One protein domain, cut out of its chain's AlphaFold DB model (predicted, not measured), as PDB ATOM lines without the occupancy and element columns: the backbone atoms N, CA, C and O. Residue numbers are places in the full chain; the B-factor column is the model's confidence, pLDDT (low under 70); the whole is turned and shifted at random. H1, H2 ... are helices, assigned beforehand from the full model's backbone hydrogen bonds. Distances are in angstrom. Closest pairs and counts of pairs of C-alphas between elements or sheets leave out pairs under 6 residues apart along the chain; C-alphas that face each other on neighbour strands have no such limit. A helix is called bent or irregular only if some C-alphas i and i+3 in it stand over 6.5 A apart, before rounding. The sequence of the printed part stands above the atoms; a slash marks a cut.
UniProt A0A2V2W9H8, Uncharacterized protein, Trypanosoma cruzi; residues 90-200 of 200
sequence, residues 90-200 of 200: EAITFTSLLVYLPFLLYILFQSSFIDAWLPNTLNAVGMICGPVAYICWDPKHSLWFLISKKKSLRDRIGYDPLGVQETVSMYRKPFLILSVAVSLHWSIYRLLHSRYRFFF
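AT A GLANCE: This is residues 90 to 200 of the 200 residues of an uncharacterized protein of Trypanosoma cruzi (UniProt A0A2V2W9H8). A long helix, H5, runs along most of an elongated, loose model; H2 packs on it running back the other way, and bent H1 packs on H2, away from H5. Short H3 and H4 lie toward the end where H5 begins, and residues 191 to 200 stick out at the other end. The printed part has 111 residues with five named helices, H1 to H5 in chain order, and no named strand: all helix, loose, radius of gyration of the C-alphas 18.0 A, spans 65 by 27 by 17 A.

IN THESE COORDINATES: Find C-alpha 164 at (294.218, 265.664, 328.551); from there H5, residues 164 to 196, runs 42.9 A to C-alpha 196 at (300.443, 273.673, 370.244). It is irregular, with C-alphas 170 and 173 7.7 A apart, and has a kink of 64 degrees near residue 171. H2, residues 117 to 137, spans 30.2 A. H1, residues 90 to 109, was assigned as one helix by its hydrogen bonds but is bent, with C-alphas 99 and 102 6.8 A apart: H1a is 90 to 99, H1b 102 to 109. H3 is 139 to 142, H4 153 to 159.

HOW THE PARTS SIT: H5 and H2 touch at Arg 172 and Cys 136, C-alphas 4.9 A apart, at a steep tilt of 41 degrees, opposite ways. H1b and H2 form a helical hairpin, closest C-alphas Phe 103 and Ala 124, 5.5 A. H4 touches no helix. Every O i to N i+4 pair is within hydrogen-bond range in H1a, H1b and H4, 15 of 17 in H2 and 27 of 29 in H5; H3 is too short for one.

THE WHOLE: The printed part has no cut and no long link. Look for pLDDT under 70 at residues 146 to 163 and 193 to 200, among others.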
ATOM      1  N   GLU A  90     309.580 261.723 327.516       68.06
ATOM      2  CA  GLU A  90     310.306 262.456 328.547       68.06
ATOM      3  C   GLU A  90     309.428 263.512 329.234       68.06
ATOM      4  O   GLU A  90     309.344 263.513 330.456       68.06
ATOM      5  N   ALA A  91     308.691 264.342 328.486       67.00
ATOM      6  CA  ALA A  91     307.818 265.368 329.064       67.00
ATOM      7  C   ALA A  91     306.636 264.787 329.864       67.00
ATOM      8  O   ALA A  91     306.288 265.313 330.926       67.00
ATOM      9  N   ILE A  92     306.041 263.678 329.405       73.62
ATOM     10  CA  ILE A  92     305.001 262.956 330.159       73.62
ATOM     11  C   ILE A  92     305.590 262.393 331.454       73.62
ATOM     12  O   ILE A  92     305.001 262.557 332.523       73.62
ATOM     13  N   THR A  93     306.766 261.766 331.363       78.00
ATOM     14  CA  THR A  93     307.477 261.221 332.525       78.00
ATOM     15  C   THR A  93     307.860 262.331 333.496       78.00
ATOM     16  O   THR A  93     307.707 262.173 334.699       78.00
ATOM     17  N   PHE A  94     308.283 263.488 332.999       76.81
ATOM     18  CA  PHE A  94     308.623 264.639 333.823       76.81
ATOM     19  C   PHE A  94     307.392 265.225 334.519       76.81
ATOM     20  O   PHE A  94     307.442 265.527 335.706       76.81
ATOM     21  N   THR A  95     306.265 265.334 333.812       75.94
ATOM     22  CA  THR A  95     305.012 265.848 334.383       75.94
ATOM     23  C   THR A  95     304.458 264.897 335.444       75.94
ATOM     24  O   THR A  95     304.006 265.347 336.496       75.94
ATOM     25  N   SER A  96     304.531 263.580 335.221       81.25
ATOM     26  CA  SER A  96     304.140 262.596 336.235       81.25
ATOM     27  C   SER A  96     305.093 262.624 337.432       81.25
ATOM     28  O   SER A  96     304.634 262.657 338.574       81.25
ATOM     29  N   LEU A  97     306.405 262.715 337.194       82.88
ATOM     30  CA  LEU A  97     307.402 262.875 338.250       82.88
ATOM     31  C   LEU A  97     307.129 264.144 339.069       82.88
ATOM     32  O   LEU A  97     307.124 264.089 340.290       82.88
ATOM     33  N   LEU A  98     306.814 265.269 338.428       82.62
ATOM     34  CA  LEU A  98     306.534 266.541 339.096       82.62
ATOM     35  C   LEU A  98     305.336 266.459 340.057       82.62
ATOM     36  O   LEU A  98     305.346 267.100 341.107       82.62
ATOM     37  N   VAL A  99     304.328 265.642 339.737       83.12
ATOM     38  CA  VAL A  99     303.161 265.422 340.605       83.12
ATOM     39  C   VAL A  99     303.455 264.405 341.713       83.12
ATOM     40  O   VAL A  99     303.114 264.645 342.871       83.12
ATOM     41  N   TYR A 100     304.089 263.274 341.387       84.12
ATOM     42  CA  TYR A 100     304.236 262.154 342.325       84.12
ATOM     43  C   TYR A 100     305.498 262.207 343.184       84.12
ATOM     44  O   TYR A 100     305.482 261.715 344.308       84.12
ATOM     45  N   LEU A 101     306.587 262.811 342.710       82.56
ATOM     46  CA  LEU A 101     307.847 262.905 343.448       82.56
ATOM     47  C   LEU A 101     307.700 263.551 344.834       82.56
ATOM     48  O   LEU A 101     308.164 262.940 345.799       82.56
ATOM     49  N   PRO A 102     307.041 264.719 345.002       78.06
ATOM     50  CA  PRO A 102     306.892 265.315 346.331       78.06
ATOM     51  C   PRO A 102     306.073 264.428 347.284       78.06
ATOM     52  O   PRO A 102     306.360 264.376 348.478       78.06
ATOM     53  N   PHE A 103     305.097 263.686 346.757       81.56
ATOM     54  CA  PHE A 103     304.298 262.721 347.513       81.56
ATOM     55  C   PHE A 103     305.105 261.480 347.919       81.56
ATOM     56  O   PHE A 103     305.084 261.080 349.083       81.56
ATOM     57  N   LEU A 104     305.855 260.894 346.984       84.12
ATOM     58  CA  LEU A 104     306.676 259.709 347.228       84.12
ATOM     59  C   LEU A 104     307.795 260.000 348.223       84.12
ATOM     60  O   LEU A 104     307.980 259.232 349.163       84.12
ATOM     61  N   LEU A 105     308.496 261.128 348.068       82.25
ATOM     62  CA  LEU A 105     309.511 261.557 349.032       82.25
ATOM     63  C   LEU A 105     308.901 261.722 350.424       82.25
ATOM     64  O   LEU A 105     309.468 261.238 351.399       82.25
ATOM     65  N   TYR A 106     307.723 262.344 350.522       79.88
ATOM     66  CA  TYR A 106     307.039 262.506 351.800       79.88
ATOM     67  C   TYR A 106     306.736 261.162 352.480       79.88
ATOM     68  O   TYR A 106     306.995 261.017 353.673       79.88
ATOM     69  N   ILE A 107     306.239 260.171 351.735       78.62
ATOM     70  CA  ILE A 107     305.960 258.832 352.279       78.62
ATOM     71  C   ILE A 107     307.251 258.119 352.687       78.62
ATOM     72  O   ILE A 107     307.310 257.554 353.774       78.62
ATOM     73  N   LEU A 108     308.288 258.162 351.847       81.12
ATOM     74  CA  LEU A 108     309.554 257.466 352.098       81.12
ATOM     75  C   LEU A 108     310.294 258.003 353.328       81.12
ATOM     76  O   LEU A 108     310.912 257.228 354.054       81.12
ATOM     77  N   PHE A 109     310.226 259.312 353.583       77.50
ATOM     78  CA  PHE A 109     310.830 259.915 354.774       77.50
ATOM     79  C   PHE A 109     310.001 259.713 356.051       77.50
ATOM     80  O   PHE A 109     310.501 260.002 357.140       77.50
ATOM     81  N   GLN A 110     308.764 259.215 355.948       77.50
ATOM     82  CA  GLN A 110     307.871 259.072 357.092       77.50
ATOM     83  C   GLN A 110     307.883 257.645 357.646       77.50
ATOM     84  O   GLN A 110     307.183 256.758 357.165       77.50
ATOM     85  N   SER A 111     308.650 257.436 358.718       68.31
ATOM     86  CA  SER A 111     308.813 256.123 359.358       68.31
ATOM     87  C   SER A 111     307.604 255.667 360.190       68.31
ATOM     88  O   SER A 111     307.382 254.469 360.326       68.31
ATOM     89  N   SER A 112     306.792 256.592 360.716       72.00
ATOM     90  CA  SER A 112     305.611 256.306 361.551       72.00
ATOM     91  C   SER A 112     304.297 256.632 360.837       72.00
ATOM     92  O   SER A 112     303.430 257.348 361.349       72.00
ATOM     93  N   PHE A 113     304.136 256.129 359.606       69.56
ATOM     94  CA  PHE A 113     302.927 256.413 358.831       69.56
ATOM     95  C   PHE A 113     301.657 255.904 359.526       69.56
ATOM     96  O   PHE A 113     300.651 256.604 359.528       69.56
ATOM     97  N   ILE A 114     301.725 254.723 360.152       73.31
ATOM     98  CA  ILE A 114     300.581 254.040 360.776       73.31
ATOM     99  C   ILE A 114     300.105 254.779 362.037       73.31
ATOM    100  O   ILE A 114     298.911 255.035 362.181       73.31
ATOM    101  N   ASP A 115     301.030 255.188 362.909       74.69
ATOM    102  CA  ASP A 115     300.696 255.804 364.203       74.69
ATOM    103  C   ASP A 115     300.029 257.176 364.051       74.69
ATOM    104  O   ASP A 115     299.198 257.584 364.862       74.69
ATOM    105  N   ALA A 116     300.379 257.894 362.984       76.00
ATOM    106  CA  ALA A 116     299.881 259.230 362.687       76.00
ATOM    107  C   ALA A 116     299.269 259.289 361.277       76.00
ATOM    108  O   ALA A 116     299.514 260.229 360.519       76.00
ATOM    109  N   TRP A 117     298.470 258.281 360.913       78.81
ATOM    110  CA  TRP A 117     297.949 258.129 359.551       78.81
ATOM    111  C   TRP A 117     297.171 259.361 359.069       78.81
ATOM    112  O   TRP A 117     297.458 259.870 357.992       78.81
ATOM    113  N   LEU A 118     296.273 259.918 359.889       74.44
ATOM    114  CA  LEU A 118     295.438 261.065 359.516       74.44
ATOM    115  C   LEU A 118     296.255 262.331 359.164       74.44
ATOM    116  O   LEU A 118     296.087 262.854 358.058       74.44
ATOM    117  N   PRO A 119     297.162 262.842 360.027       74.38
ATOM    118  CA  PRO A 119     297.984 263.998 359.671       74.38
ATOM    119  C   PRO A 119     298.960 263.692 358.530       74.38
ATOM    120  O   PRO A 119     299.255 264.582 357.730       74.38
ATOM    121  N   ASN A 120     299.437 262.450 358.407       77.81
ATOM    122  CA  ASN A 120     300.319 262.059 357.312       77.81
ATOM    123  C   ASN A 120     299.585 262.040 355.968       77.81
ATOM    124  O   ASN A 120     300.107 262.559 354.984       77.81
ATOM    125  N   THR A 121     298.347 261.546 355.923       77.94
ATOM    126  CA  THR A 121     297.500 261.613 354.725       77.94
ATOM    127  C   THR A 121     297.217 263.062 354.330       77.94
ATOM    128  O   THR A 121     297.378 263.412 353.164       77.94
ATOM    129  N   LEU A 122     296.871 263.933 355.284       77.88
ATOM    130  CA  LEU A 122     296.624 265.354 354.999       77.88
ATOM    131  C   LEU A 122     297.871 266.072 354.462       77.88
ATOM    132  O   LEU A 122     297.771 266.868 353.529       77.88
ATOM    133  N   ASN A 123     299.049 265.776 355.015       77.94
ATOM    134  CA  ASN A 123     300.314 266.296 354.500       77.94
ATOM    135  C   ASN A 123     300.610 265.777 353.093       77.94
ATOM    136  O   ASN A 123     300.937 266.575 352.222       77.94
ATOM    137  N   ALA A 124     300.449 264.476 352.856       79.62
ATOM    138  CA  ALA A 124     300.689 263.869 351.554       79.62
ATOM    139  C   ALA A 124     299.770 264.466 350.469       79.62
ATOM    140  O   ALA A 124     300.232 264.786 349.376       79.62
ATOM    141  N   VAL A 125     298.494 264.704 350.794       81.19
ATOM    142  CA  VAL A 125     297.545 265.398 349.907       81.19
ATOM    143  C   VAL A 125     297.997 266.836 349.633       81.19
ATOM    144  O   VAL A 125     298.010 267.263 348.479       81.19
ATOM    145  N   GLY A 126     298.447 267.564 350.661       76.88
ATOM    146  CA  GLY A 126     298.999 268.912 350.502       76.88
ATOM    147  C   GLY A 126     300.205 268.974 349.552       76.88
ATOM    148  O   GLY A 126     300.318 269.921 348.777       76.88
ATOM    149  N   MET A 127     301.057 267.939 349.543       80.25
ATOM    150  CA  MET A 127     302.206 267.843 348.629       80.25
ATOM    151  C   MET A 127     301.791 267.700 347.155       80.25
ATOM    152  O   MET A 127     302.528 268.138 346.275       80.25
ATOM    153  N   ILE A 128     300.613 267.128 346.879       83.06
ATOM    154  CA  ILE A 128     300.065 266.966 345.520       83.06
ATOM    155  C   ILE A 128     299.334 268.240 345.059       83.06
ATOM    156  O   ILE A 128     299.345 268.573 343.872       83.06
ATOM    157  N   CYS A 129     298.722 268.989 345.983       81.69
ATOM    158  CA  CYS A 129     297.940 270.186 345.659       81.69
ATOM    159  C   CYS A 129     298.746 271.265 344.919       81.69
ATOM    160  O   CYS A 129     298.217 271.869 343.984       81.69
ATOM    161  N   GLY A 130     300.014 271.483 345.283       79.00
ATOM    162  CA  GLY A 130     300.892 272.456 344.618       79.00
ATOM    163  C   GLY A 130     301.105 272.154 343.125       79.00
ATOM    164  O   GLY A 130     300.727 272.974 342.286       79.00
ATOM    165  N   PRO A 131     301.639 270.968 342.771       81.38
ATOM    166  CA  PRO A 131     301.758 270.515 341.383       81.38
ATOM    167  C   PRO A 131     300.439 270.557 340.597       81.38
ATOM    168  O   PRO A 131     300.407 271.022 339.459       81.38
ATOM    169  N   VAL A 132     299.329 270.133 341.208       81.94
ATOM    170  CA  VAL A 132     298.005 270.168 340.562       81.94
ATOM    171  C   VAL A 132     297.547 271.604 340.303       81.94
ATOM    172  O   VAL A 132     297.058 271.909 339.216       81.94
ATOM    173  N   ALA A 133     297.744 272.513 341.262       82.06
ATOM    174  CA  ALA A 133     297.427 273.925 341.077       82.06
ATOM    175  C   ALA A 133     298.253 274.545 339.943       82.06
ATOM    176  O   ALA A 133     297.703 275.305 339.151       82.06
ATOM    177  N   TYR A 134     299.534 274.184 339.829       80.38
ATOM    178  CA  TYR A 134     300.406 274.640 338.746       80.38
ATOM    179  C   TYR A 134     299.883 274.216 337.367       80.38
ATOM    180  O   TYR A 134     299.727 275.057 336.482       80.38
ATOM    181  N   ILE A 135     299.531 272.936 337.206       82.62
ATOM    182  CA  ILE A 135     298.993 272.409 335.941       82.62
ATOM    183  C   ILE A 135     297.657 273.087 335.592       82.62
ATOM    184  O   ILE A 135     297.406 273.449 334.442       82.62
ATOM    185  N   CYS A 136     296.786 273.293 336.582       81.06
ATOM    186  CA  CYS A 136     295.474 273.886 336.342       81.06
ATOM    187  C   CYS A 136     295.503 275.416 336.148       81.06
ATOM    188  O   CYS A 136     294.569 275.951 335.541       81.06
ATOM    189  N   TRP A 137     296.530 276.123 336.638       78.62
ATOM    190  CA  TRP A 137     296.650 277.585 336.536       78.62
ATOM    191  C   TRP A 137     296.754 278.037 335.078       78.62
ATOM    192  O   TRP A 137     295.930 278.825 334.603       78.62
ATOM    193  N   ASP A 138     297.710 277.465 334.346       77.38
ATOM    194  CA  ASP A 138     297.831 277.648 332.905       77.38
ATOM    195  C   ASP A 138     298.135 276.307 332.215       77.38
ATOM    196  O   ASP A 138     299.302 275.931 332.062       77.38
ATOM    197  N   PRO A 139     297.101 275.568 331.766       74.44
ATOM    198  CA  PRO A 139     297.290 274.293 331.084       74.44
ATOM    199  C   PRO A 139     297.970 274.447 329.720       74.44
ATOM    200  O   PRO A 139     298.492 273.474 329.193       74.44
ATOM    201  N   LYS A 140     297.978 275.646 329.119       72.50
ATOM    202  CA  LYS A 140     298.668 275.865 327.839       72.50
ATOM    203  C   LYS A 140     300.171 275.982 328.045       72.50
ATOM    204  O   LYS A 140     300.931 275.460 327.240       72.50
ATOM    205  N   HIS A 141     300.578 276.645 329.122       70.69
ATOM    206  CA  HIS A 141     301.985 276.787 329.464       70.69
ATOM    207  C   HIS A 141     302.549 275.533 330.143       70.69
ATOM    208  O   HIS A 141     303.678 275.146 329.871       70.69
ATOM    209  N   SER A 142     301.778 274.869 331.007       70.56
ATOM    210  CA  SER A 142     302.238 273.669 331.728       70.56
ATOM    211  C   SER A 142     302.221 272.400 330.867       70.56
ATOM    212  O   SER A 142     303.106 271.563 331.002       70.56
ATOM    213  N   LEU A 143     301.265 272.273 329.940       73.06
ATOM    214  CA  LEU A 143     301.159 271.143 329.007       73.06
ATOM    215  C   LEU A 143     301.562 271.541 327.583       73.06
ATOM    216  O   LEU A 143     301.008 271.036 326.607       73.06
ATOM    217  N   TRP A 144     302.522 272.461 327.449       70.44
ATOM    218  CA  TRP A 144     302.965 272.991 326.155       70.44
ATOM    219  C   TRP A 144     303.422 271.892 325.180       70.44
ATOM    220  O   TRP A 144     303.268 272.032 323.970       70.44
ATOM    221  N   PHE A 145     303.914 270.767 325.705       70.00
ATOM    222  CA  PHE A 145     304.342 269.599 324.933       70.00
ATOM    223  C   PHE A 145     303.187 268.810 324.286       70.00
ATOM    224  O   PHE A 145     303.425 268.067 323.336       70.00
ATOM    225  N   LEU A 146     301.944 268.976 324.764       66.00
ATOM    226  CA  LEU A 146     300.740 268.380 324.163       66.00
ATOM    227  C   LEU A 146     300.140 269.258 323.050       66.00
ATOM    228  O   LEU A 146     299.226 268.832 322.345       66.00
ATOM    229  N   ILE A 147     300.643 270.484 322.862       63.66
ATOM    230  CA  ILE A 147     300.108 271.417 321.868       63.66
ATOM    231  C   ILE A 147     300.609 271.030 320.476       63.66
ATOM    232  O   ILE A 147     301.795 271.141 320.164       63.66
ATOM    233  N   SER A 148     299.685 270.631 319.600       57.69
ATOM    234  CA  SER A 148     299.999 270.463 318.181       57.69
ATOM    235  C   SER A 148     300.200 271.826 317.511       57.69
ATOM    236  O   SER A 148     299.328 272.696 317.566       57.69
ATOM    237  N   LYS A 149     301.342 272.007 316.835       58.59
ATOM    238  CA  LYS A 149     301.616 273.187 315.992       58.59
ATOM    239  C   LYS A 149     300.775 273.196 314.705       58.59
ATOM    240  O   LYS A 149     300.641 274.243 314.074       58.59
ATOM    241  N   LYS A 150     300.191 272.055 314.317       55.09
ATOM    242  CA  LYS A 150     299.438 271.868 313.068       55.09
ATOM    243  C   LYS A 150     297.949 271.648 313.372       55.09
ATOM    244  O   LYS A 150     297.582 270.871 314.246       55.09
ATOM    245  N   LYS A 151     297.063 272.332 312.636       56.56
ATOM    246  CA  LYS A 151     295.596 272.311 312.848       56.56
ATOM    247  C   LYS A 151     294.895 271.029 312.361       56.56
ATOM    248  O   LYS A 151     293.667 270.969 312.391       56.56
ATOM    249  N   SER A 152     295.626 270.024 311.875       62.88
ATOM    250  CA  SER A 152     295.004 268.811 311.341       62.88
ATOM    251  C   SER A 152     294.444 267.940 312.479       62.88
ATOM    252  O   SER A 152     295.071 267.776 313.526       62.88
ATOM    253  N   LEU A 153     293.246 267.374 312.292       58.03
ATOM    254  CA  LEU A 153     292.607 266.500 313.291       58.03
ATOM    255  C   LEU A 153     293.428 265.232 313.571       58.03
ATOM    256  O   LEU A 153     293.449 264.760 314.704       58.03
ATOM    257  N   ARG A 154     294.132 264.705 312.558       60.16
ATOM    258  CA  ARG A 154     295.027 263.546 312.713       60.16
ATOM    259  C   ARG A 154     296.253 263.879 313.559       60.16
ATOM    260  O   ARG A 154     296.608 263.081 314.420       60.16
ATOM    261  N   ASP A 155     296.832 265.066 313.387       61.44
ATOM    262  CA  ASP A 155     297.921 265.521 314.255       61.44
ATOM    263  C   ASP A 155     297.411 265.784 315.670       61.44
ATOM    264  O   ASP A 155     298.055 265.398 316.633       61.44
ATOM    265  N   ARG A 156     296.215 266.355 315.847       59.88
ATOM    266  CA  ARG A 156     295.657 266.572 317.193       59.88
ATOM    267  C   ARG A 156     295.515 265.262 317.983       59.88
ATOM    268  O   ARG A 156     295.903 265.221 319.145       59.88
ATOM    269  N   ILE A 157     295.047 264.191 317.339       61.03
ATOM    270  CA  ILE A 157     294.949 262.846 317.939       61.03
ATOM    271  C   ILE A 157     296.340 262.242 318.205       61.03
ATOM    272  O   ILE A 157     296.528 261.532 319.188       61.03
ATOM    273  N   GLY A 158     297.333 262.545 317.363       62.12
ATOM    274  CA  GLY A 158     298.717 262.098 317.556       62.12
ATOM    275  C   GLY A 158     299.487 262.829 318.668       62.12
ATOM    276  O   GLY A 158     300.511 262.319 319.122       62.12
ATOM    277  N   TYR A 159     299.033 264.016 319.087       61.78
ATOM    278  CA  TYR A 159     299.669 264.832 320.134       61.78
ATOM    279  C   TYR A 159     298.947 264.729 321.483       61.78
ATOM    280  O   TYR A 159     299.610 264.725 322.517       61.78
ATOM    281  N   ASP A 160     297.620 264.590 321.479       64.62
ATOM    282  CA  ASP A 160     296.810 264.412 322.686       64.62
ATOM    283  C   ASP A 160     295.750 263.314 322.468       64.62
ATOM    284  O   ASP A 160     294.570 263.613 322.260       64.62
ATOM    285  N   PRO A 161     296.145 262.024 322.488       63.19
ATOM    286  CA  PRO A 161     295.231 260.909 322.219       63.19
ATOM    287  C   PRO A 161     294.135 260.762 323.283       63.19
ATOM    288  O   PRO A 161     293.104 260.146 323.027       63.19
ATOM    289  N   LEU A 162     294.360 261.321 324.474       65.25
ATOM    290  CA  LEU A 162     293.451 261.258 325.619       65.25
ATOM    291  C   LEU A 162     292.669 262.565 325.829       65.25
ATOM    292  O   LEU A 162     291.817 262.623 326.712       65.25
ATOM    293  N   GLY A 163     292.948 263.616 325.050       69.69
ATOM    294  CA  GLY A 163     292.339 264.930 325.247       69.69
ATOM    295  C   GLY A 163     292.658 265.535 326.619       69.69
ATOM    296  O   GLY A 163     291.827 266.255 327.178       69.69
ATOM    297  N   VAL A 164     293.817 265.217 327.207       72.94
ATOM    298  CA  VAL A 164     294.218 265.664 328.551       72.94
ATOM    299  C   VAL A 164     294.219 267.184 328.624       72.94
ATOM    300  O   VAL A 164     293.730 267.744 329.602       72.94
ATOM    301  N   GLN A 165     294.697 267.872 327.586       73.44
ATOM    302  CA  GLN A 165     294.758 269.330 327.595       73.44
ATOM    303  C   GLN A 165     293.354 269.950 327.621       73.44
ATOM    304  O   GLN A 165     293.096 270.891 328.374       73.44
ATOM    305  N   GLU A 166     292.439 269.417 326.812       72.44
ATOM    306  CA  GLU A 166     291.055 269.889 326.724       72.44
ATOM    307  C   GLU A 166     290.272 269.563 328.001       72.44
ATOM    308  O   GLU A 166     289.568 270.421 328.537       72.44
ATOM    309  N   THR A 167     290.500 268.373 328.555       76.69
ATOM    310  CA  THR A 167     289.919 267.916 329.821       76.69
ATOM    311  C   THR A 167     290.395 268.784 330.985       76.69
ATOM    312  O   THR A 167     289.580 269.331 331.728       76.69
ATOM    313  N   VAL A 168     291.705 269.005 331.122       79.44
ATOM    314  CA  VAL A 168     292.260 269.882 332.165       79.44
ATOM    315  C   VAL A 168     291.753 271.312 331.981       79.44
ATOM    316  O   VAL A 168     291.340 271.942 332.949       79.44
ATOM    317  N   SER A 169     291.699 271.823 330.749       75.56
ATOM    318  CA  SER A 169     291.116 273.135 330.430       75.56
ATOM    319  C   SER A 169     289.656 273.266 330.887       75.56
ATOM    320  O   SER A 169     289.276 274.299 331.451       75.56
ATOM    321  N   MET A 170     288.849 272.223 330.682       81.25
ATOM    322  CA  MET A 170     287.433 272.189 331.050       81.25
ATOM    323  C   MET A 170     287.240 272.122 332.572       81.25
ATOM    324  O   MET A 170     286.437 272.874 333.128       81.25
ATOM    325  N   TYR A 171     288.022 271.284 333.258       80.44
ATOM    326  CA  TYR A 171     287.884 271.034 334.697       80.44
ATOM    327  C   TYR A 171     288.829 271.866 335.582       80.44
ATOM    328  O   TYR A 171     288.776 271.751 336.803       80.44
ATOM    329  N   ARG A 172     289.656 272.768 335.037       80.12
ATOM    330  CA  ARG A 172     290.636 273.533 335.840       80.12
ATOM    331  C   ARG A 172     290.027 274.331 336.988       80.12
ATOM    332  O   ARG A 172     290.639 274.448 338.041       80.12
ATOM    333  N   LYS A 173     288.831 274.900 336.802       78.38
ATOM    334  CA  LYS A 173     288.200 275.786 337.794       78.38
ATOM    335  C   LYS A 173     287.893 275.059 339.112       78.38
ATOM    336  O   LYS A 173     288.365 275.537 340.142       78.38
ATOM    337  N   PRO A 174     287.157 273.928 339.123       82.69
ATOM    338  CA  PRO A 174     286.909 273.196 340.362       82.69
ATOM    339  C   PRO A 174     288.198 272.663 340.995       82.69
ATOM    340  O   PRO A 174     288.346 272.771 342.209       82.69
ATOM    341  N   PHE A 175     289.159 272.172 340.205       81.56
ATOM    342  CA  PHE A 175     290.432 271.678 340.744       81.56
ATOM    343  C   PHE A 175     291.296 272.781 341.364       81.56
ATOM    344  O   PHE A 175     291.890 272.557 342.416       81.56
ATOM    345  N   LEU A 176     291.327 273.984 340.783       81.19
ATOM    346  CA  LEU A 176     292.008 275.136 341.382       81.19
ATOM    347  C   LEU A 176     291.355 275.556 342.696       81.19
ATOM    348  O   LEU A 176     292.057 275.753 343.682       81.19
ATOM    349  N   ILE A 177     290.024 275.666 342.723       83.06
ATOM    350  CA  ILE A 177     289.291 276.039 343.941       83.06
ATOM    351  C   ILE A 177     289.541 275.004 345.038       83.06
ATOM    352  O   ILE A 177     289.864 275.374 346.166       83.06
ATOM    353  N   LEU A 178     289.449 273.715 344.699       83.69
ATOM    354  CA  LEU A 178     289.714 272.624 345.628       83.69
ATOM    355  C   LEU A 178     291.160 272.660 346.127       83.69
ATOM    356  O   LEU A 178     291.387 272.587 347.328       83.69
ATOM    357  N   SER A 179     292.132 272.822 345.226       82.69
ATOM    358  CA  SER A 179     293.547 272.866 345.593       82.69
ATOM    359  C   SER A 179     293.859 274.047 346.514       82.69
ATOM    360  O   SER A 179     294.509 273.870 347.544       82.69
ATOM    361  N   VAL A 180     293.330 275.238 346.219       81.88
ATOM    362  CA  VAL A 180     293.484 276.418 347.081       81.88
ATOM    363  C   VAL A 180     292.817 276.196 348.439       81.88
ATOM    364  O   VAL A 180     293.433 276.475 349.467       81.88
ATOM    365  N   ALA A 181     291.595 275.656 348.471       83.38
ATOM    366  CA  ALA A 181     290.877 275.383 349.715       83.38
ATOM    367  C   ALA A 181     291.619 274.366 350.595       83.38
ATOM    368  O   ALA A 181     291.812 274.609 351.786       83.38
ATOM    369  N   VAL A 182     292.087 273.263 350.006       80.81
ATOM    370  CA  VAL A 182     292.870 272.234 350.703       80.81
ATOM    371  C   VAL A 182     294.205 272.802 351.180       80.81
ATOM    372  O   VAL A 182     294.584 272.565 352.322       80.81
ATOM    373  N   SER A 183     294.884 273.613 350.367       76.56
ATOM    374  CA  SER A 183     296.167 274.227 350.737       76.56
ATOM    375  C   SER A 183     296.016 275.240 351.873       76.56
ATOM    376  O   SER A 183     296.842 275.275 352.788       76.56
ATOM    377  N   LEU A 184     294.946 276.042 351.860       81.25
ATOM    378  CA  LEU A 184     294.602 276.959 352.949       81.25
ATOM    379  C   LEU A 184     294.257 276.191 354.224       81.25
ATOM    380  O   LEU A 184     294.806 276.491 355.282       81.25
ATOM    381  N   HIS A 185     293.395 275.180 354.120       80.31
ATOM    382  CA  HIS A 185     293.018 274.341 355.252       80.31
ATOM    383  C   HIS A 185     294.239 273.641 355.862       80.31
ATOM    384  O   HIS A 185     294.440 273.685 357.073       80.31
ATOM    385  N   TRP A 186     295.107 273.082 355.018       78.19
ATOM    386  CA  TRP A 186     296.359 272.455 355.424       78.19
ATOM    387  C   TRP A 186     297.312 273.444 356.106       78.19
ATOM    388  O   TRP A 186     297.878 273.138 357.156       78.19
ATOM    389  N   SER A 187     297.447 274.658 355.563       72.44
ATOM    390  CA  SER A 187     298.287 275.713 356.143       72.44
ATOM    391  C   SER A 187     297.764 276.168 357.507       72.44
ATOM    392  O   SER A 187     298.547 276.315 358.444       72.44
ATOM    393  N   ILE A 188     296.446 276.338 357.651       80.06
ATOM    394  CA  ILE A 188     295.797 276.683 358.924       80.06
ATOM    395  C   ILE A 188     295.990 275.553 359.938       80.06
ATOM    396  O   ILE A 188     296.406 275.815 361.067       80.06
ATOM    397  N   TYR A 189     295.762 274.300 359.532       74.88
ATOM    398  CA  TYR A 189     295.996 273.125 360.370       74.88
ATOM    399  C   TYR A 189     297.444 273.080 360.872       74.88
ATOM    400  O   TYR A 189     297.680 272.973 362.075       74.88
ATOM    401  N   ARG A 190     298.425 273.263 359.978       72.38
ATOM    402  CA  ARG A 190     299.847 273.354 360.341       72.38
ATOM    403  C   ARG A 190     300.135 274.514 361.283       72.38
ATOM    404  O   ARG A 190     300.895 274.319 362.220       72.38
ATOM    405  N   LEU A 191     299.573 275.699 361.055       71.56
ATOM    406  CA  LEU A 191     299.809 276.873 361.901       71.56
ATOM    407  C   LEU A 191     299.266 276.676 363.318       71.56
ATOM    408  O   LEU A 191     299.964 276.978 364.287       71.56
ATOM    409  N   LEU A 192     298.054 276.135 363.434       72.38
ATOM    410  CA  LEU A 192     297.440 275.819 364.719       72.38
ATOM    411  C   LEU A 192     298.247 274.729 365.432       72.38
ATOM    412  O   LEU A 192     298.731 274.943 366.538       72.38
ATOM    413  N   HIS A 193     298.491 273.598 364.771       64.56
ATOM    414  CA  HIS A 193     299.139 272.438 365.388       64.56
ATOM    415  C   HIS A 193     300.647 272.629 365.645       64.56
ATOM    416  O   HIS A 193     301.201 272.034 366.568       64.56
ATOM    417  N   SER A 194     301.317 273.487 364.866       56.28
ATOM    418  CA  SER A 194     302.692 273.944 365.115       56.28
ATOM    419  C   SER A 194     302.786 274.712 366.431       56.28
ATOM    420  O   SER A 194     303.669 274.437 367.237       56.28
ATOM    421  N   ARG A 195     301.839 275.625 366.696       50.72
ATOM    422  CA  ARG A 195     301.834 276.413 367.937       50.72
ATOM    423  C   ARG A 195     301.557 275.573 369.181       50.72
ATOM    424  O   ARG A 195     302.156 275.847 370.214       50.72
ATOM    425  N   TYR A 196     300.732 274.531 369.088       46.50
ATOM    426  CA  TYR A 196     300.443 273.673 370.244       46.50
ATOM    427  C   TYR A 196     301.591 272.732 370.637       46.50
ATOM    428  O   TYR A 196     301.598 272.250 371.763       46.50
ATOM    429  N   ARG A 197     302.595 272.514 369.773       45.03
ATOM    430  CA  ARG A 197     303.785 271.707 370.115       45.03
ATOM    431  C   ARG A 197     304.892 272.503 370.824       45.03
ATOM    432  O   ARG A 197     305.839 271.905 371.310       45.03
ATOM    433  N   PHE A 198     304.785 273.833 370.880       39.72
ATOM    434  CA  PHE A 198     305.729 274.705 371.598       39.72
ATOM    435  C   PHE A 198     305.150 275.289 372.897       39.72
ATOM    436  O   PHE A 198     305.793 276.131 373.517       39.72
ATOM    437  N   PHE A 199     303.945 274.870 373.297       36.09
ATOM    438  CA  PHE A 199     303.281 275.323 374.527       36.09
ATOM    439  C   PHE A 199     303.129 274.235 375.603       36.09
ATOM    440  O   PHE A 199     302.569 274.526 376.656       36.09
ATOM    441  N   PHE A 200     303.649 273.027 375.367       32.81
ATOM    442  CA  PHE A 200     303.743 271.945 376.349       32.81
ATOM    443  C   PHE A 200     305.117 271.289 376.280       32.81
ATOM    444  O   PHE A 200     305.580 271.046 375.142       32.81
TER     445      PHE A 200